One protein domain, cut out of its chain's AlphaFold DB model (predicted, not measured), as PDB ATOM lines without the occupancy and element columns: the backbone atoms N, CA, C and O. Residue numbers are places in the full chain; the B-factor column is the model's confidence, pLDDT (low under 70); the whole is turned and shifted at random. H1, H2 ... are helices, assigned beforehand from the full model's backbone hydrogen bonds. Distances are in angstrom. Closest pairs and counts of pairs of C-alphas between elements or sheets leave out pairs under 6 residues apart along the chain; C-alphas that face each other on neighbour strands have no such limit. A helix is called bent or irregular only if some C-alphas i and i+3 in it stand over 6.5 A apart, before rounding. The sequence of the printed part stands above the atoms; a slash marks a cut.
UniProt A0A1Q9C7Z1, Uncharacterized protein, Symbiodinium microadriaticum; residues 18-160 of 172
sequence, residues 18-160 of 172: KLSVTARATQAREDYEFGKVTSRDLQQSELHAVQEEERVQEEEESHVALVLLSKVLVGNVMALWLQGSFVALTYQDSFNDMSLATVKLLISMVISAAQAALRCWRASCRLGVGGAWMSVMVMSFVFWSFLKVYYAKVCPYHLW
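What this domain is: This is residues 18 to 160 of the 172 residues of an uncharacterized protein of Symbiodinium microadriaticum (UniProt A0A1Q9C7Z1). One very long helix, H2, runs nearly the length of a thin rod; both arms of bent H3 fold along its later part as a three-helix bundle, and short H1 folds back along its beginning. Between them, residues 54 to 60 of H2 stand free. The printed part has 143 residues, 122 of them in the three named helices H1, H2 and H3 in that order along the chain, with no named strand; its class is all helix, and the whole is extended, with a radius of gyration of the C-alphas of 26.3 A and spans of 89 by 24 by 19 A.

How they stand to each other: Start at H2, residues 39 to 93. Its residues 65 to 87 touch H3a, residues 100 to 126, in a hairpin; the closest C-alphas, of Leu 80 and Met 109, are 6.1 A apart. Its residues 69 to 91 touch H3b, residues 129 to 154, the same way at a shallow tilt of 2 degrees; the closest C-alphas, of Ala 88 and Ala 152, are 5.4 A apart. Assigned by hydrogen bonds as one helix, H3 is bent: C-alphas 126 and 129 are 9.4 A apart. H1, residues 22 to 33, touches residues 39 to 49 of H2 in a hairpin; the closest C-alphas, of Ala 25 and Ser 45, are 5.9 A apart. Every O i to N i+4 pair is within hydrogen-bond range in H1 and H3a, 47 of 51 in H2, 21 of 22 in H3b.

Where its parts are: Find C-alpha 39 at (232.230, 127.295, 67.168); H2 runs 80.6 A to C-alpha 93 at (169.914, 145.706, 114.831). H3a spans 39.6 A, H3b 37.3 A, H1 17.1 A.

The domain as a whole: The C-alphas farthest apart, of Gly 35 and Asn 96, are 88.6 A apart. The printed part has no cut and no long link; pLDDT is under 70 at residues 18 to 21 and 94 to 96.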
ATOM      1  N   LYS A  18     225.550 140.260  89.308       58.34
ATOM      2  CA  LYS A  18     225.297 138.876  88.846       58.34
ATOM      3  C   LYS A  18     225.681 138.664  87.378       58.34
ATOM      4  O   LYS A  18     225.113 137.830  86.680       58.34
ATOM      5  N   LEU A  19     226.683 139.412  86.922       56.78
ATOM      6  CA  LEU A  19     227.136 139.586  85.538       56.78
ATOM      7  C   LEU A  19     227.622 138.308  84.821       56.78
ATOM      8  O   LEU A  19     228.224 138.405  83.760       56.78
ATOM      9  N   SER A  20     227.459 137.106  85.373       64.44
ATOM     10  CA  SER A  20     228.271 135.980  84.914       64.44
ATOM     11  C   SER A  20     227.761 135.273  83.666       64.44
ATOM     12  O   SER A  20     228.581 134.658  83.009       64.44
ATOM     13  N   VAL A  21     226.479 135.340  83.295       69.44
ATOM     14  CA  VAL A  21     225.968 134.423  82.251       69.44
ATOM     15  C   VAL A  21     225.642 135.132  80.950       69.44
ATOM     16  O   VAL A  21     226.240 134.814  79.925       69.44
ATOM     17  N   THR A  22     224.803 136.164  80.981       72.38
ATOM     18  CA  THR A  22     224.537 136.978  79.786       72.38
ATOM     19  C   THR A  22     225.792 137.693  79.302       72.38
ATOM     20  O   THR A  22     226.076 137.649  78.113       72.38
ATOM     21  N   ALA A  23     226.608 138.260  80.199       78.25
ATOM     22  CA  ALA A  23     227.855 138.905  79.790       78.25
ATOM     23  C   ALA A  23     228.889 137.904  79.247       78.25
ATOM     24  O   ALA A  23     229.604 138.238  78.307       78.25
ATOM     25  N   ARG A  24     228.933 136.667  79.774       81.44
ATOM     26  CA  ARG A  24     229.761 135.593  79.195       81.44
ATOM     27  C   ARG A  24     229.280 135.196  77.807       81.44
ATOM     28  O   ARG A  24     230.118 134.973  76.946       81.44
ATOM     29  N   ALA A  25     227.970 135.139  77.569       84.62
ATOM     30  CA  ALA A  25     227.432 134.853  76.242       84.62
ATOM     31  C   ALA A  25     227.776 135.968  75.237       84.62
ATOM     32  O   ALA A  25     228.194 135.673  74.119       84.62
ATOM     33  N   THR A  26     227.678 137.244  75.631       86.75
ATOM     34  CA  THR A  26     228.092 138.368  74.771       86.75
ATOM     35  C   THR A  26     229.596 138.349  74.509       86.75
ATOM     36  O   THR A  26     230.014 138.481  73.364       86.75
ATOM     37  N   GLN A  27     230.405 138.107  75.543       89.12
ATOM     38  CA  GLN A  27     231.858 138.015  75.413       89.12
ATOM     39  C   GLN A  27     232.281 136.822  74.541       89.12
ATOM     40  O   GLN A  27     233.184 136.958  73.726       89.12
ATOM     41  N   ALA A  28     231.598 135.676  74.640       90.25
ATOM     42  CA  ALA A  28     231.857 134.515  73.790       90.25
ATOM     43  C   ALA A  28     231.592 134.805  72.301       90.25
ATOM     44  O   ALA A  28     232.307 134.284  71.448       90.25
ATOM     45  N   ARG A  29     230.602 135.654  71.980       92.19
ATOM     46  CA  ARG A  29     230.342 136.110  70.601       92.19
ATOM     47  C   ARG A  29     231.467 136.996  70.081       92.19
ATOM     48  O   ARG A  29     231.954 136.755  68.981       92.19
ATOM     49  N   GLU A  30     231.915 137.960  70.882       94.62
ATOM     50  CA  GLU A  30     233.062 138.807  70.529       94.62
ATOM     51  C   GLU A  30     234.333 137.964  70.351       94.62
ATOM     52  O   GLU A  30     235.021 138.061  69.338       94.62
ATOM     53  N   ASP A  31     234.633 137.072  71.295       94.56
ATOM     54  CA  ASP A  31     235.822 136.223  71.234       94.56
ATOM     55  C   ASP A  31     235.771 135.215  70.068       94.56
ATOM     56  O   ASP A  31     236.824 134.853  69.532       94.56
ATOM     57  N   TYR A  32     234.580 134.803  69.622       95.56
ATOM     58  CA  TYR A  32     234.401 134.034  68.388       95.56
ATOM     59  C   TYR A  32     234.718 134.865  67.135       95.56
ATOM     60  O   TYR A  32     235.436 134.378  66.261       95.56
ATOM     61  N   GLU A  33     234.267 136.122  67.056       95.56
ATOM     62  CA  GLU A  33     234.616 137.034  65.951       95.56
ATOM     63  C   GLU A  33     236.128 137.296  65.876       95.56
ATOM     64  O   GLU A  33     236.695 137.378  64.785       95.56
ATOM     65  N   PHE A  34     236.806 137.341  67.027       97.31
ATOM     66  CA  PHE A  34     238.267 137.433  67.107       97.31
ATOM     67  C   PHE A  34     238.996 136.093  66.913       97.31
ATOM     68  O   PHE A  34     240.226 136.056  66.989       97.31
ATOM     69  N   GLY A  35     238.279 134.990  66.679       96.81
ATOM     70  CA  GLY A  35     238.857 133.661  66.457       96.81
ATOM     71  C   GLY A  35     239.541 133.046  67.683       96.81
ATOM     72  O   GLY A  35     240.345 132.127  67.537       96.81
ATOM     73  N   LYS A  36     239.258 133.543  68.891       97.00
ATOM     74  CA  LYS A  36     239.829 133.035  70.149       97.00
ATOM     75  C   LYS A  36     239.094 131.804  70.683       97.00
ATOM     76  O   LYS A  36     239.651 131.076  71.500       97.00
ATOM     77  N   VAL A  37     237.849 131.596  70.259       96.56
ATOM     78  CA  VAL A  37     236.944 130.559  70.774       96.56
ATOM     79  C   VAL A  37     236.408 129.725  69.610       96.56
ATOM     80  O   VAL A  37     236.166 130.248  68.522       96.56
ATOM     81  N   THR A  38     236.237 128.415  69.811       97.12
ATOM     82  CA  THR A  38     235.732 127.533  68.751       97.12
ATOM     83  C   THR A  38     234.209 127.621  68.609       97.12
ATOM     84  O   THR A  38     233.491 127.939  69.553       97.12
ATOM     85  N   SER A  39     233.682 127.287  67.424       95.56
ATOM     86  CA  SER A  39     232.230 127.295  67.168       95.56
ATOM     87  C   SER A  39     231.439 126.388  68.127       95.56
ATOM     88  O   SER A  39     230.310 126.719  68.490       95.56
ATOM     89  N   ARG A  40     232.035 125.278  68.591       95.81
ATOM     90  CA  ARG A  40     231.408 124.392  69.587       95.81
ATOM     91  C   ARG A  40     231.255 125.066  70.948       95.81
ATOM     92  O   ARG A  40     230.186 124.966  71.545       95.81
ATOM     93  N   ASP A  41     232.288 125.767  71.406       92.62
ATOM     94  CA  ASP A  41     232.267 126.466  72.695       92.62
ATOM     95  C   ASP A  41     231.252 127.622  72.687       92.62
ATOM     96  O   ASP A  41     230.557 127.856  73.681       92.62
ATOM     97  N   LEU A  42     231.104 128.302  71.541       92.94
ATOM     98  CA  LEU A  42     230.064 129.311  71.338       92.94
ATOM     99  C   LEU A  42     228.664 128.692  71.457       92.94
ATOM    100  O   LEU A  42     227.859 129.166  72.253       92.94
ATOM    101  N   GLN A  43     228.388 127.606  70.725       94.31
ATOM    102  CA  GLN A  43     227.088 126.923  70.781       94.31
ATOM    103  C   GLN A  43     226.744 126.444  72.195       94.31
ATOM    104  O   GLN A  43     225.604 126.582  72.635       94.31
ATOM    105  N   GLN A  44     227.722 125.909  72.928       92.50
ATOM    106  CA  GLN A  44     227.510 125.470  74.304       92.50
ATOM    107  C   GLN A  44     227.192 126.645  75.240       92.50
ATOM    108  O   GLN A  44     226.324 126.523  76.105       92.50
ATOM    109  N   SER A  45     227.852 127.789  75.043       88.06
ATOM    110  CA  SER A  45     227.585 129.010  75.811       88.06
ATOM    111  C   SER A  45     226.191 129.577  75.524       88.06
ATOM    112  O   SER A  45     225.507 130.016  76.446       88.06
ATOM    113  N   GLU A  46     225.734 129.522  74.269       88.38
ATOM    114  CA  GLU A  46     224.380 129.950  73.898       88.38
ATOM    115  C   GLU A  46     223.300 129.024  74.467       88.38
ATOM    116  O   GLU A  46     222.311 129.513  75.010       88.38
ATOM    117  N   LEU A  47     223.504 127.703  74.430       91.44
ATOM    118  CA  LEU A  47     222.580 126.742  75.046       91.44
ATOM    119  C   LEU A  47     222.436 126.975  76.554       91.44
ATOM    120  O   LEU A  47     221.322 126.955  77.073       91.44
ATOM    121  N   HIS A  48     223.545 127.232  77.251       87.75
ATOM    122  CA  HIS A  48     223.508 127.531  78.683       87.75
ATOM    123  C   HIS A  48     222.772 128.846  78.973       87.75
ATOM    124  O   HIS A  48     222.034 128.936  79.951       87.75
ATOM    125  N   ALA A  49     222.947 129.866  78.128       85.56
ATOM    126  CA  ALA A  49     222.235 131.131  78.278       85.56
ATOM    127  C   ALA A  49     220.714 130.955  78.130       85.56
ATOM    128  O   ALA A  49     219.970 131.493  78.945       85.56
ATOM    129  N   VAL A  50     220.261 130.160  77.151       88.06
ATOM    130  CA  VAL A  50     218.832 129.855  76.951       88.06
ATOM    131  C   VAL A  50     218.252 129.099  78.147       88.06
ATOM    132  O   VAL A  50     217.204 129.479  78.655       88.06
ATOM    133  N   GLN A  51     218.949 128.075  78.647       90.56
ATOM    134  CA  GLN A  51     218.490 127.306  79.813       90.56
ATOM    135  C   GLN A  51     218.343 128.171  81.068       90.56
ATOM    136  O   GLN A  51     217.433 127.971  81.872       90.56
ATOM    137  N   GLU A  52     219.248 129.127  81.262       85.19
ATOM    138  CA  GLU A  52     219.167 130.034  82.400       85.19
ATOM    139  C   GLU A  52     218.041 131.053  82.245       85.19
ATOM    140  O   GLU A  52     217.343 131.330  83.216       85.19
ATOM    141  N   GLU A  53     217.816 131.563  81.033       84.50
ATOM    142  CA  GLU A  53     216.674 132.427  80.734       84.50
ATOM    143  C   GLU A  53     215.347 131.710  81.010       84.50
ATOM    144  O   GLU A  53     214.501 132.257  81.719       84.50
ATOM    145  N   GLU A  54     215.200 130.466  80.545       88.19
ATOM    146  CA  GLU A  54     214.030 129.623  80.823       88.19
ATOM    147  C   GLU A  54     213.827 129.436  82.329       88.19
ATOM    148  O   GLU A  54     212.738 129.684  82.849       88.19
ATOM    149  N   ARG A  55     214.891 129.091  83.062       87.88
ATOM    150  CA  ARG A  55     214.821 128.909  84.514       87.88
ATOM    151  C   ARG A  55     214.405 130.189  85.241       87.88
ATOM    152  O   ARG A  55     213.582 130.139  86.154       87.88
ATOM    153  N   VAL A  56     214.976 131.335  84.876       85.56
ATOM    154  CA  VAL A  56     214.622 132.606  85.523       85.56
ATOM    155  C   VAL A  56     213.194 133.010  85.167       85.56
ATOM    156  O   VAL A  56     212.486 133.532  86.026       85.56
ATOM    157  N   GLN A  57     212.740 132.733  83.945       85.88
ATOM    158  CA  GLN A  57     211.357 132.967  83.553       85.88
ATOM    159  C   GLN A  57     210.386 132.098  84.370       85.88
ATOM    160  O   GLN A  57     209.393 132.623  84.875       85.88
ATOM    161  N   GLU A  58     210.685 130.814  84.578       86.38
ATOM    162  CA  GLU A  58     209.889 129.931  85.443       86.38
ATOM    163  C   GLU A  58     209.839 130.441  86.895       86.38
ATOM    164  O   GLU A  58     208.768 130.515  87.513       86.38
ATOM    165  N   GLU A  59     210.989 130.850  87.445       86.38
ATOM    166  CA  GLU A  59     211.074 131.428  88.789       86.38
ATOM    167  C   GLU A  59     210.278 132.750  88.878       86.38
ATOM    168  O   GLU A  59     209.528 132.953  89.841       86.38
ATOM    169  N   GLU A  60     210.343 133.619  87.863       85.06
ATOM    170  CA  GLU A  60     209.570 134.866  87.798       85.06
ATOM    171  C   GLU A  60     208.063 134.595  87.734       85.06
ATOM    172  O   GLU A  60     207.286 135.217  88.467       85.06
ATOM    173  N   GLU A  61     207.627 133.661  86.887       83.56
ATOM    174  CA  GLU A  61     206.220 133.285  86.752       83.56
ATOM    175  C   GLU A  61     205.656 132.772  88.082       83.56
ATOM    176  O   GLU A  61     204.572 133.201  88.502       83.56
ATOM    177  N   SER A  62     206.423 131.947  88.801       82.31
ATOM    178  CA  SER A  62     206.049 131.446  90.127       82.31
ATOM    179  C   SER A  62     205.948 132.567  91.172       82.31
ATOM    180  O   SER A  62     204.972 132.643  91.928       82.31
ATOM    181  N   HIS A  63     206.901 133.504  91.180       87.25
ATOM    182  CA  HIS A  63     206.906 134.632  92.104       87.25
ATOM    183  C   HIS A  63     205.733 135.578  91.821       87.25
ATOM    184  O   HIS A  63     205.021 136.004  92.735       87.25
ATOM    185  N   VAL A  64     205.489 135.912  90.552       82.62
ATOM    186  CA  VAL A  64     204.353 136.746  90.139       82.62
ATOM    187  C   VAL A  64     203.033 136.076  90.519       82.62
ATOM    188  O   VAL A  64     202.133 136.762  91.013       82.62
ATOM    189  N   ALA A  65     202.925 134.753  90.370       84.44
ATOM    190  CA  ALA A  65     201.769 133.990  90.826       84.44
ATOM    191  C   ALA A  65     201.562 134.110  92.342       84.44
ATOM    192  O   ALA A  65     200.448 134.404  92.771       84.44
ATOM    193  N   LEU A  66     202.616 133.965  93.153       85.75
ATOM    194  CA  LEU A  66     202.559 134.108  94.616       85.75
ATOM    195  C   LEU A  66     202.178 135.527  95.066       85.75
ATOM    196  O   LEU A  66     201.397 135.712  96.006       85.75
ATOM    197  N   VAL A  67     202.684 136.555  94.390       87.50
ATOM    198  CA  VAL A  67     202.316 137.948  94.683       87.50
ATOM    199  C   VAL A  67     200.857 138.219  94.306       87.50
ATOM    200  O   VAL A  67     200.123 138.854  95.064       87.50
ATOM    201  N   LEU A  68     200.397 137.716  93.158       84.25
ATOM    202  CA  LEU A  68     198.988 137.799  92.766       84.25
ATOM    203  C   LEU A  68     198.088 137.047  93.749       84.25
ATOM    204  O   LEU A  68     197.064 137.586  94.165       84.25
ATOM    205  N   LEU A  69     198.494 135.843  94.148       83.88
ATOM    206  CA  LEU A  69     197.822 134.990  95.121       83.88
ATOM    207  C   LEU A  69     197.601 135.723  96.441       83.88
ATOM    208  O   LEU A  69     196.463 135.905  96.870       83.88
ATOM    209  N   SER A  70     198.694 136.158  97.066       87.31
ATOM    210  CA  SER A  70     198.668 136.860  98.350       87.31
ATOM    211  C   SER A  70     197.822 138.125  98.262       87.31
ATOM    212  O   SER A  70     196.980 138.366  99.124       87.31
ATOM    213  N   LYS A  71     197.939 138.892  97.175       88.88
ATOM    214  CA  LYS A  71     197.158 140.117  96.981       88.88
ATOM    215  C   LYS A  71     195.666 139.859  96.774       88.88
ATOM    216  O   LYS A  71     194.849 140.623  97.284       88.88
ATOM    217  N   VAL A  72     195.286 138.816  96.038       89.12
ATOM    218  CA  VAL A  72     193.874 138.479  95.798       89.12
ATOM    219  C   VAL A  72     193.245 137.841  97.037       89.12
ATOM    220  O   VAL A  72     192.148 138.246  97.419       89.12
ATOM    221  N   LEU A  73     193.930 136.912  97.707       86.00
ATOM    222  CA  LEU A  73     193.425 136.279  98.929       86.00
ATOM    223  C   LEU A  73     193.356 137.268 100.094       86.00
ATOM    224  O   LEU A  73     192.288 137.497 100.655       86.00
ATOM    225  N   VAL A  74     194.477 137.896 100.445       89.31
ATOM    226  CA  VAL A  74     194.519 138.791 101.607       89.31
ATOM    227  C   VAL A  74     193.747 140.077 101.324       89.31
ATOM    228  O   VAL A  74     193.048 140.574 102.195       89.31
ATOM    229  N   GLY A  75     193.824 140.609 100.103       88.31
ATOM    230  CA  GLY A  75     193.145 141.854  99.756       88.31
ATOM    231  C   GLY A  75     191.647 141.676  99.529       88.31
ATOM    232  O   GLY A  75     190.840 142.307 100.203       88.31
ATOM    233  N   ASN A  76     191.255 140.837  98.568       89.31
ATOM    234  CA  ASN A  76     189.855 140.768  98.147       89.31
ATOM    235  C   ASN A  76     189.034 139.809  99.017       89.31
ATOM    236  O   ASN A  76     187.917 140.152  99.399       89.31
ATOM    237  N   VAL A  77     189.562 138.617  99.320       89.75
ATOM    238  CA  VAL A  77     188.793 137.589 100.040       89.75
ATOM    239  C   VAL A  77     188.596 137.966 101.506       89.75
ATOM    240  O   VAL A  77     187.463 137.927 101.978       89.75
ATOM    241  N   MET A  78     189.645 138.404 102.213       91.50
ATOM    242  CA  MET A  78     189.480 138.844 103.608       91.50
ATOM    243  C   MET A  78     188.589 140.083 103.722       91.50
ATOM    244  O   MET A  78     187.766 140.152 104.632       91.50
ATOM    245  N   ALA A  79     188.686 141.030 102.781       91.69
ATOM    246  CA  ALA A  79     187.791 142.185 102.759       91.69
ATOM    247  C   ALA A  79     186.326 141.769 102.551       91.69
ATOM    248  O   ALA A  79     185.462 142.226 103.296       91.69
ATOM    249  N   LEU A  80     186.039 140.871 101.598       92.19
ATOM    250  CA  LEU A  80     184.689 140.333 101.379       92.19
ATOM    251  C   LEU A  80     184.162 139.585 102.602       92.19
ATOM    252  O   LEU A  80     183.002 139.751 102.977       92.19
ATOM    253  N   TRP A  81     185.014 138.792 103.247       92.00
ATOM    254  CA  TRP A  81     184.649 138.047 104.443       92.00
ATOM    255  C   TRP A  81     184.336 138.974 105.628       92.00
ATOM    256  O   TRP A  81     183.332 138.774 106.319       92.00
ATOM    257  N   LEU A  82     185.139 140.023 105.839       92.00
ATOM    258  CA  LEU A  82     184.893 141.042 106.864       92.00
ATOM    259  C   LEU A  82     183.620 141.842 106.568       92.00
ATOM    260  O   LEU A  82     182.790 142.002 107.460       92.00
ATOM    261  N   GLN A  83     183.422 142.283 105.322       91.69
ATOM    262  CA  GLN A  83     182.205 142.988 104.901       91.69
ATOM    263  C   GLN A  83     180.960 142.122 105.110       91.69
ATOM    264  O   GLN A  83     179.986 142.592 105.689       91.69
ATOM    265  N   GLY A  84     181.003 140.847 104.715       90.00
ATOM    266  CA  GLY A  84     179.901 139.911 104.937       90.00
ATOM    267  C   GLY A  84     179.616 139.675 106.422       90.00
ATOM    268  O   GLY A  84     178.459 139.574 106.820       90.00
ATOM    269  N   SER A  85     180.657 139.646 107.259       90.06
ATOM    270  CA  SER A  85     180.510 139.522 108.715       90.06
ATOM    271  C   SER A  85     179.890 140.774 109.339       90.06
ATOM    272  O   SER A  85     179.006 140.662 110.178       90.06
ATOM    273  N   PHE A  86     180.293 141.962 108.885       89.31
ATOM    274  CA  PHE A  86     179.715 143.226 109.338       89.31
ATOM    275  C   PHE A  86     178.252 143.381 108.904       89.31
ATOM    276  O   PHE A  86     177.412 143.801 109.698       89.31
ATOM    277  N   VAL A  87     177.923 142.993 107.667       88.31
ATOM    278  CA  VAL A  87     176.535 142.963 107.178       88.31
ATOM    279  C   VAL A  87     175.681 142.019 108.025       88.31
ATOM    280  O   VAL A  87     174.577 142.396 108.388       88.31
ATOM    281  N   ALA A  88     176.185 140.835 108.381       86.19
ATOM    282  CA  ALA A  88     175.446 139.894 109.223       86.19
ATOM    283  C   ALA A  88     175.150 140.457 110.627       86.19
ATOM    284  O   ALA A  88     174.032 140.309 111.107       86.19
ATOM    285  N   LEU A  89     176.118 141.139 111.252       85.00
ATOM    286  CA  LEU A  89     175.936 141.770 112.567       85.00
ATOM    287  C   LEU A  89     174.952 142.944 112.505       85.00
ATOM    288  O   LEU A  89     174.014 143.017 113.287       85.00
ATOM    289  N   THR A  90     175.121 143.841 111.532       85.94
ATOM    290  CA  THR A  90     174.252 145.024 111.390       85.94
ATOM    291  C   THR A  90     172.814 144.689 111.002       85.94
ATOM    292  O   THR A  90     171.914 145.486 111.262       85.94
ATOM    293  N   TYR A  91     172.572 143.519 110.400       80.69
ATOM    294  CA  TYR A  91     171.220 143.087 110.049       80.69
ATOM    295  C   TYR A  91     170.354 142.813 111.284       80.69
ATOM    296  O   TYR A  91     169.153 143.058 111.230       80.69
ATOM    297  N   GLN A  92     170.954 142.359 112.390       77.00
ATOM    298  CA  GLN A  92     170.224 142.066 113.629       77.00
ATOM    299  C   GLN A  92     169.624 143.334 114.253       77.00
ATOM    300  O   GLN A  92     168.480 143.312 114.698       77.00
ATOM    301  N   ASP A  93     170.342 144.455 114.191       76.00
ATOM    302  CA  ASP A  93     169.914 145.706 114.831       76.00
ATOM    303  C   ASP A  93     168.948 146.547 113.975       76.00
ATOM    304  O   ASP A  93     168.266 147.428 114.492       76.00
ATOM    305  N   SER A  94     168.887 146.323 112.657       65.75
ATOM    306  CA  SER A  94     168.206 147.225 111.704       65.75
ATOM    307  C   SER A  94     167.020 146.595 110.962       65.75
ATOM    308  O   SER A  94     166.703 147.018 109.852       65.75
ATOM    309  N   PHE A  95     166.337 145.608 111.554       60.09
ATOM    310  CA  PHE A  95     165.324 144.778 110.871       60.09
ATOM    311  C   PHE A  95     164.220 145.531 110.104       60.09
ATOM    312  O   PHE A  95     163.685 144.987 109.140       60.09
ATOM    313  N   ASN A  96     163.905 146.772 110.485       64.69
ATOM    314  CA  ASN A  96     162.826 147.549 109.869       64.69
ATOM    315  C   ASN A  96     163.287 148.707 108.972       64.69
ATOM    316  O   ASN A  96     162.476 149.205 108.197       64.69
ATOM    317  N   ASP A  97     164.562 149.102 109.016       76.44
ATOM    318  CA  ASP A  97     165.086 150.184 108.181       76.44
ATOM    319  C   ASP A  97     166.298 149.686 107.401       76.44
ATOM    320  O   ASP A  97     167.400 149.516 107.930       76.44
ATOM    321  N   MET A  98     166.097 149.465 106.101       70.31
ATOM    322  CA  MET A  98     167.175 149.166 105.166       70.31
ATOM    323  C   MET A  98     168.040 150.418 105.016       70.31
ATOM    324  O   MET A  98     167.882 151.217 104.093       70.31
ATOM    325  N   SER A  99     168.941 150.613 105.977       81.31
ATOM    326  CA  SER A  99     169.771 151.802 106.046       81.31
ATOM    327  C   SER A  99     170.570 151.924 104.753       81.31
ATOM    328  O   SER A  99     171.112 150.942 104.236       81.31
ATOM    329  N   LEU A 100     170.688 153.146 104.227       87.56
ATOM    330  CA  LEU A 100     171.511 153.443 103.046       87.56
ATOM    331  C   LEU A 100     172.943 152.882 103.176       87.56
ATOM    332  O   LEU A 100     173.605 152.628 102.170       87.56
ATOM    333  N   ALA A 101     173.419 152.666 104.406       84.81
ATOM    334  CA  ALA A 101     174.682 152.005 104.708       84.81
ATOM    335  C   ALA A 101     174.717 150.533 104.251       84.81
ATOM    336  O   ALA A 101     175.670 150.141 103.579       84.81
ATOM    337  N   THR A 102     173.682 149.733 104.533       84.81
ATOM    338  CA  THR A 102     173.619 148.318 104.107       84.81
ATOM    339  C   THR A 102     173.626 148.174 102.587       84.81
ATOM    340  O   THR A 102     174.335 147.325 102.046       84.81
ATOM    341  N   VAL A 103     172.915 149.054 101.876       89.25
ATOM    342  CA  VAL A 103     172.904 149.082 100.405       89.25
ATOM    343  C   VAL A 103     174.294 149.395  99.856       89.25
ATOM    344  O   VAL A 103     174.778 148.694  98.968       89.25
ATOM    345  N   LYS A 104     174.974 150.405 100.412       90.81
ATOM    346  CA  LYS A 104     176.350 150.753 100.023       90.81
ATOM    347  C   LYS A 104     177.322 149.599 100.262       90.81
ATOM    348  O   LYS A 104     178.170 149.339  99.409       90.81
ATOM    349  N   LEU A 105     177.181 148.887 101.381       89.94
ATOM    350  CA  LEU A 105     177.997 147.712 101.690       89.94
ATOM    351  C   LEU A 105     177.759 146.578 100.689       89.94
ATOM    352  O   LEU A 105     178.727 146.034 100.163       89.94
ATOM    353  N   LEU A 106     176.502 146.274 100.355       90.12
ATOM    354  CA  LEU A 106     176.175 145.260  99.348       90.12
ATOM    355  C   LEU A 106     176.739 145.618  97.969       90.12
ATOM    356  O   LEU A 106     177.340 144.766  97.316       90.12
ATOM    357  N   ILE A 107     176.615 146.879  97.546       93.12
ATOM    358  CA  ILE A 107     177.212 147.358  96.291       93.12
ATOM    359  C   ILE A 107     178.736 147.184  96.331       93.12
ATOM    360  O   ILE A 107     179.318 146.667  95.377       93.12
ATOM    361  N   SER A 108     179.385 147.558  97.440       92.31
ATOM    362  CA  SER A 108     180.829 147.368  97.599       92.31
ATOM    363  C   SER A 108     181.228 145.894  97.519       92.31
ATOM    364  O   SER A 108     182.220 145.594  96.860       92.31
ATOM    365  N   MET A 109     180.464 144.979  98.126       92.88
ATOM    366  CA  MET A 109     180.732 143.539  98.046       92.88
ATOM    367  C   MET A 109     180.624 143.024  96.608       92.88
ATOM    368  O   MET A 109     181.492 142.279  96.155       92.88
ATOM    369  N   VAL A 110     179.606 143.447  95.851       93.81
ATOM    370  CA  VAL A 110     179.438 143.041  94.444       93.81
ATOM    371  C   VAL A 110     180.605 143.535  93.587       93.81
ATOM    372  O   VAL A 110     181.154 142.768  92.795       93.81
ATOM    373  N   ILE A 111     181.039 144.785  93.777       94.25
ATOM    374  CA  ILE A 111     182.195 145.342  93.059       94.25
ATOM    375  C   ILE A 111     183.470 144.563  93.409       94.25
ATOM    376  O   ILE A 111     184.222 144.185  92.509       94.25
ATOM    377  N   SER A 112     183.709 144.273  94.689       92.06
ATOM    378  CA  SER A 112     184.873 143.496  95.134       92.06
ATOM    379  C   SER A 112     184.867 142.065  94.588       92.06
ATOM    380  O   SER A 112     185.909 141.576  94.146       92.06
ATOM    381  N   ALA A 113     183.702 141.413  94.539       92.50
ATOM    382  CA  ALA A 113     183.540 140.093  93.935       92.50
ATOM    383  C   ALA A 113     183.837 140.118  92.426       92.50
ATOM    384  O   ALA A 113     184.603 139.287  91.937       92.50
ATOM    385  N   ALA A 114     183.324 141.114  91.696       94.50
ATOM    386  CA  ALA A 114     183.607 141.287  90.271       94.50
ATOM    387  C   ALA A 114     185.100 141.544  90.005       94.50
ATOM    388  O   ALA A 114     185.690 140.958  89.096       94.50
ATOM    389  N   GLN A 115     185.750 142.376  90.826       93.25
ATOM    390  CA  GLN A 115     187.191 142.616  90.735       93.25
ATOM    391  C   GLN A 115     188.010 141.351  91.016       93.25
ATOM    392  O   GLN A 115     189.013 141.116  90.338       93.25
ATOM    393  N   ALA A 116     187.608 140.532  91.994       91.25
ATOM    394  CA  ALA A 116     188.242 139.245  92.267       91.25
ATOM    395  C   ALA A 116     188.092 138.289  91.076       91.25
ATOM    396  O   ALA A 116     189.098 137.770  90.599       91.25
ATOM    397  N   ALA A 117     186.883 138.156  90.525       92.88
ATOM    398  CA  ALA A 117     186.611 137.315  89.363       92.88
ATOM    399  C   ALA A 117     187.435 137.736  88.134       92.88
ATOM    400  O   ALA A 117     188.087 136.900  87.511       92.88
ATOM    401  N   LEU A 118     187.496 139.036  87.821       93.62
ATOM    402  CA  LEU A 118     188.298 139.554  86.704       93.62
ATOM    403  C   LEU A 118     189.799 139.300  86.890       93.62
ATOM    404  O   LEU A 118     190.499 138.991  85.922       93.62
ATOM    405  N   ARG A 119     190.318 139.424  88.119       89.81
ATOM    406  CA  ARG A 119     191.727 139.123  88.418       89.81
ATOM    407  C   ARG A 119     192.017 137.630  88.308       89.81
ATOM    408  O   ARG A 119     193.015 137.273  87.690       89.81
ATOM    409  N   CYS A 120     191.139 136.777  88.831       89.81
ATOM    410  CA  CYS A 120     191.256 135.324  88.718       89.81
ATOM    411  C   CYS A 120     191.169 134.853  87.267       89.81
ATOM    412  O   CYS A 120     191.966 134.011  86.863       89.81
ATOM    413  N   TRP A 121     190.287 135.443  86.457       92.19
ATOM    414  CA  TRP A 121     190.202 135.166  85.024       92.19
ATOM    415  C   TRP A 121     191.521 135.480  84.313       92.19
ATOM    416  O   TRP A 121     192.109 134.618  83.665       92.19
ATOM    417  N   ARG A 122     192.046 136.700  84.496       90.31
ATOM    418  CA  ARG A 122     193.321 137.115  83.885       90.31
ATOM    419  C   ARG A 122     194.502 136.266  84.358       90.31
ATOM    420  O   ARG A 122     195.378 135.965  83.553       90.31
ATOM    421  N   ALA A 123     194.527 135.888  85.635       85.38
ATOM    422  CA  ALA A 123     195.548 135.001  86.185       85.38
ATOM    423  C   ALA A 123     195.443 133.581  85.603       85.38
ATOM    424  O   ALA A 123     196.462 133.002  85.235       85.38
ATOM    425  N   SER A 124     194.226 133.055  85.436       90.56
ATOM    426  CA  SER A 124     193.976 131.728  84.850       90.56
ATOM    427  C   SER A 124     194.460 131.638  83.407       90.56
ATOM    428  O   SER A 124     195.098 130.659  83.038       90.56
ATOM    429  N   CYS A 125     194.237 132.685  82.607       90.38
ATOM    430  CA  CYS A 125     194.729 132.730  81.229       90.38
ATOM    431  C   CYS A 125     196.262 132.763  81.122       90.38
ATOM    432  O   CYS A 125     196.785 132.439  80.063       90.38
ATOM    433  N   ARG A 126     196.980 133.183  82.175       86.12
ATOM    434  CA  ARG A 126     198.449 133.282  82.168       86.12
ATOM    435  C   ARG A 126     199.151 132.079  82.789       86.12
ATOM    436  O   ARG A 126     200.186 131.685  82.288       86.12
ATOM    437  N   LEU A 127     198.598 131.511  83.860       85.12
ATOM    438  CA  LEU A 127     199.246 130.469  84.674       85.12
ATOM    439  C   LEU A 127     198.784 129.039  84.332       85.12
ATOM    440  O   LEU A 127     199.120 128.090  85.041       85.12
ATOM    441  N   GLY A 128     197.946 128.873  83.303       89.00
ATOM    442  CA  GLY A 128     197.429 127.569  82.886       89.00
ATOM    443  C   GLY A 128     196.670 126.838  84.002       89.00
ATOM    444  O   GLY A 128     195.790 127.404  84.654       89.00
ATOM    445  N   VAL A 129     197.018 125.566  84.234       90.50
ATOM    446  CA  VAL A 129     196.346 124.689  85.214       90.50
ATOM    447  C   VAL A 129     196.468 125.220  86.645       90.50
ATOM    448  O   VAL A 129     195.489 125.188  87.392       90.50
ATOM    449  N   GLY A 130     197.632 125.760  87.022       86.69
ATOM    450  CA  GLY A 130     197.828 126.353  88.349       86.69
ATOM    451  C   GLY A 130     196.902 127.550  88.574       86.69
ATOM    452  O   GLY A 130     196.272 127.677  89.624       86.69
ATOM    453  N   GLY A 131     196.730 128.384  87.546       87.00
ATOM    454  CA  GLY A 131     195.788 129.502  87.573       87.00
ATOM    455  C   GLY A 131     194.326 129.063  87.709       87.00
ATOM    456  O   GLY A 131     193.570 129.684  88.458       87.00
ATOM    457  N   ALA A 132     193.937 127.968  87.050       90.81
ATOM    458  CA  ALA A 132     192.585 127.421  87.141       90.81
ATOM    459  C   ALA A 132     192.243 126.946  88.565       90.81
ATOM    460  O   ALA A 132     191.210 127.345  89.107       90.81
ATOM    461  N   TRP A 133     193.131 126.176  89.204       92.38
ATOM    462  CA  TRP A 133     192.976 125.766  90.610       92.38
ATOM    463  C   TRP A 133     192.828 126.966  91.539       92.38
ATOM    464  O   TRP A 133     191.946 127.006  92.400       92.38
ATOM    465  N   MET A 134     193.647 127.988  91.307       87.31
ATOM    466  CA  MET A 134     193.586 129.217  92.078       87.31
ATOM    467  C   MET A 134     192.258 129.962  91.923       87.31
ATOM    468  O   MET A 134     191.706 130.467  92.904       87.31
ATOM    469  N   SER A 135     191.720 130.008  90.706       91.19
ATOM    470  CA  SER A 135     190.416 130.602  90.422       91.19
ATOM    471  C   SER A 135     189.286 129.870  91.147       91.19
ATOM    472  O   SER A 135     188.460 130.514  91.792       91.19
ATOM    473  N   VAL A 136     189.292 128.532  91.131       93.94
ATOM    474  CA  VAL A 136     188.299 127.710  91.848       93.94
ATOM    475  C   VAL A 136     188.318 128.008  93.345       93.94
ATOM    476  O   VAL A 136     187.259 128.211  93.944       93.94
ATOM    477  N   MET A 137     189.506 128.103  93.949       92.25
ATOM    478  CA  MET A 137     189.636 128.400  95.376       92.25
ATOM    479  C   MET A 137     189.063 129.781  95.721       92.25
ATOM    480  O   MET A 137     188.243 129.901  96.630       92.25
ATOM    481  N   VAL A 138     189.427 130.825  94.968       91.75
ATOM    482  CA  VAL A 138     188.922 132.188  95.209       91.75
ATOM    483  C   VAL A 138     187.412 132.274  94.986       91.75
ATOM    484  O   VAL A 138     186.710 132.848  95.817       91.75
ATOM    485  N   MET A 139     186.890 131.675  93.913       93.31
ATOM    486  CA  MET A 139     185.451 131.664  93.638       93.31
ATOM    487  C   MET A 139     184.667 130.924  94.723       93.31
ATOM    488  O   MET A 139     183.580 131.369  95.084       93.31
ATOM    489  N   SER A 140     185.238 129.867  95.304       93.94
ATOM    490  CA  SER A 140     184.644 129.163  96.446       93.94
ATOM    491  C   SER A 140     184.531 130.071  97.673       93.94
ATOM    492  O   SER A 140     183.479 130.114  98.303       93.94
ATOM    493  N   PHE A 141     185.556 130.875  97.978       92.75
ATOM    494  CA  PHE A 141     185.501 131.859  99.071       92.75
ATOM    495  C   PHE A 141     184.531 133.019  98.809       92.75
ATOM    496  O   PHE A 141     183.863 133.505  99.727       92.75
ATOM    497  N   VAL A 142     184.439 133.482  97.561       93.25
ATOM    498  CA  VAL A 142     183.461 134.504  97.163       93.25
ATOM    499  C   VAL A 142     182.048 133.954  97.340       93.25
ATOM    500  O   VAL A 142     181.226 134.575  98.011       93.25
ATOM    501  N   PHE A 143     181.786 132.758  96.810       93.56
ATOM    502  CA  PHE A 143     180.514 132.058  96.965       93.56
ATOM    503  C   PHE A 143     180.165 131.834  98.441       93.56
ATOM    504  O   PHE A 143     179.050 132.123  98.866       93.56
ATOM    505  N   TRP A 144     181.145 131.428  99.250       91.38
ATOM    506  CA  TRP A 144     181.005 131.294 100.698       91.38
ATOM    507  C   TRP A 144     180.589 132.601 101.383       91.38
ATOM    508  O   TRP A 144     179.720 132.613 102.255       91.38
ATOM    509  N   SER A 145     181.177 133.723 100.972       91.88
ATOM    510  CA  SER A 145     180.831 135.042 101.510       91.88
ATOM    511  C   SER A 145     179.390 135.430 101.156       91.88
ATOM    512  O   SER A 145     178.677 135.971 101.999       91.88
ATOM    513  N   PHE A 146     178.928 135.093  99.946       91.25
ATOM    514  CA  PHE A 146     177.531 135.283  99.543       91.25
ATOM    515  C   PHE A 146     176.565 134.405 100.335       91.25
ATOM    516  O   PHE A 146     175.542 134.910 100.791       91.25
ATOM    517  N   LEU A 147     176.894 133.128 100.545       90.88
ATOM    518  CA  LEU A 147     176.117 132.221 101.396       90.88
ATOM    519  C   LEU A 147     175.939 132.804 102.798       90.88
ATOM    520  O   LEU A 147     174.819 132.852 103.295       90.88
ATOM    521  N   LYS A 148     177.012 133.320 103.408       87.62
ATOM    522  CA  LYS A 148     176.945 133.947 104.734       87.62
ATOM    523  C   LYS A 148     175.948 135.113 104.772       87.62
ATOM    524  O   LYS A 148     175.122 135.178 105.675       87.62
ATOM    525  N   VAL A 149     175.985 135.995 103.771       89.38
ATOM    526  CA  VAL A 149     175.044 137.127 103.662       89.38
ATOM    527  C   VAL A 149     173.613 136.656 103.387       89.38
ATOM    528  O   VAL A 149     172.666 137.227 103.919       89.38
ATOM    529  N   TYR A 150     173.439 135.617 102.569       90.38
ATOM    530  CA  TYR A 150     172.129 135.044 102.271       90.38
ATOM    531  C   TYR A 150     171.481 134.447 103.525       90.38
ATOM    532  O   TYR A 150     170.347 134.789 103.854       90.38
ATOM    533  N   TYR A 151     172.210 133.617 104.272       87.25
ATOM    534  CA  TYR A 151     171.683 132.990 105.484       87.25
ATOM    535  C   TYR A 151     171.455 133.977 106.629       87.25
ATOM    536  O   TYR A 151     170.508 133.786 107.387       87.25
ATOM    537  N   ALA A 152     172.220 135.073 106.695       85.19
ATOM    538  CA  ALA A 152     171.933 136.172 107.618       85.19
ATOM    539  C   ALA A 152     170.547 136.807 107.381       85.19
ATOM    540  O   ALA A 152     169.948 137.332 108.311       85.19
ATOM    541  N   LYS A 153     170.007 136.733 106.153       83.31
ATOM    542  CA  LYS A 153     168.639 137.194 105.855       83.31
ATOM    543  C   LYS A 153     167.571 136.161 106.186       83.31
ATOM    544  O   LYS A 153     166.468 136.530 106.568       83.31
ATOM    545  N   VAL A 154     167.873 134.880 105.980       85.75
ATOM    546  CA  VAL A 154     166.903 133.794 106.174       85.75
ATOM    547  C   VAL A 154     166.693 133.492 107.658       85.75
ATOM    548  O   VAL A 154     165.576 133.163 108.051       85.75
ATOM    549  N   CYS A 155     167.732 133.617 108.490       82.12
ATOM    550  CA  CYS A 155     167.640 133.356 109.923       82.12
ATOM    551  C   CYS A 155     167.943 134.622 110.747       82.12
ATOM    552  O   CYS A 155     169.093 134.847 111.116       82.12
ATOM    553  N   PRO A 156     166.928 135.454 111.043       74.00
ATOM    554  CA  PRO A 156     167.107 136.724 111.754       74.00
ATOM    555  C   PRO A 156     167.600 136.552 113.200       74.00
ATOM    556  O   PRO A 156     168.395 137.347 113.694       74.00
ATOM    557  N   TYR A 157     167.140 135.492 113.869       74.19
ATOM    558  CA  TYR A 157     167.349 135.275 115.303       74.19
ATOM    559  C   TYR A 157     168.613 134.473 115.636       74.19
ATOM    560  O   TYR A 157     168.984 134.380 116.801       74.19
ATOM    561  N   HIS A 158     169.301 133.900 114.642       74.25
ATOM    562  CA  HIS A 158     170.433 133.007 114.887       74.25
ATOM    563  C   HIS A 158     171.658 133.395 114.076       74.25
ATOM    564  O   HIS A 158     171.594 133.644 112.871       74.25
ATOM    565  N   LEU A 159     172.811 133.363 114.739       70.62
ATOM    566  CA  LEU A 159     174.095 133.515 114.076       70.62
ATOM    567  C   LEU A 159     174.397 132.205 113.344       70.62
ATOM    568  O   LEU A 159     174.805 131.205 113.939       70.62
ATOM    569  N   TRP A 160     174.123 132.190 112.042       71.50
ATOM    570  CA  TRP A 160     174.383 131.018 111.220       71.50
ATOM    571  C   TRP A 160     175.885 130.873 110.990       71.50
ATOM    572  O   TRP A 160     176.512 131.673 110.287       71.50
TER     573      TRP A 160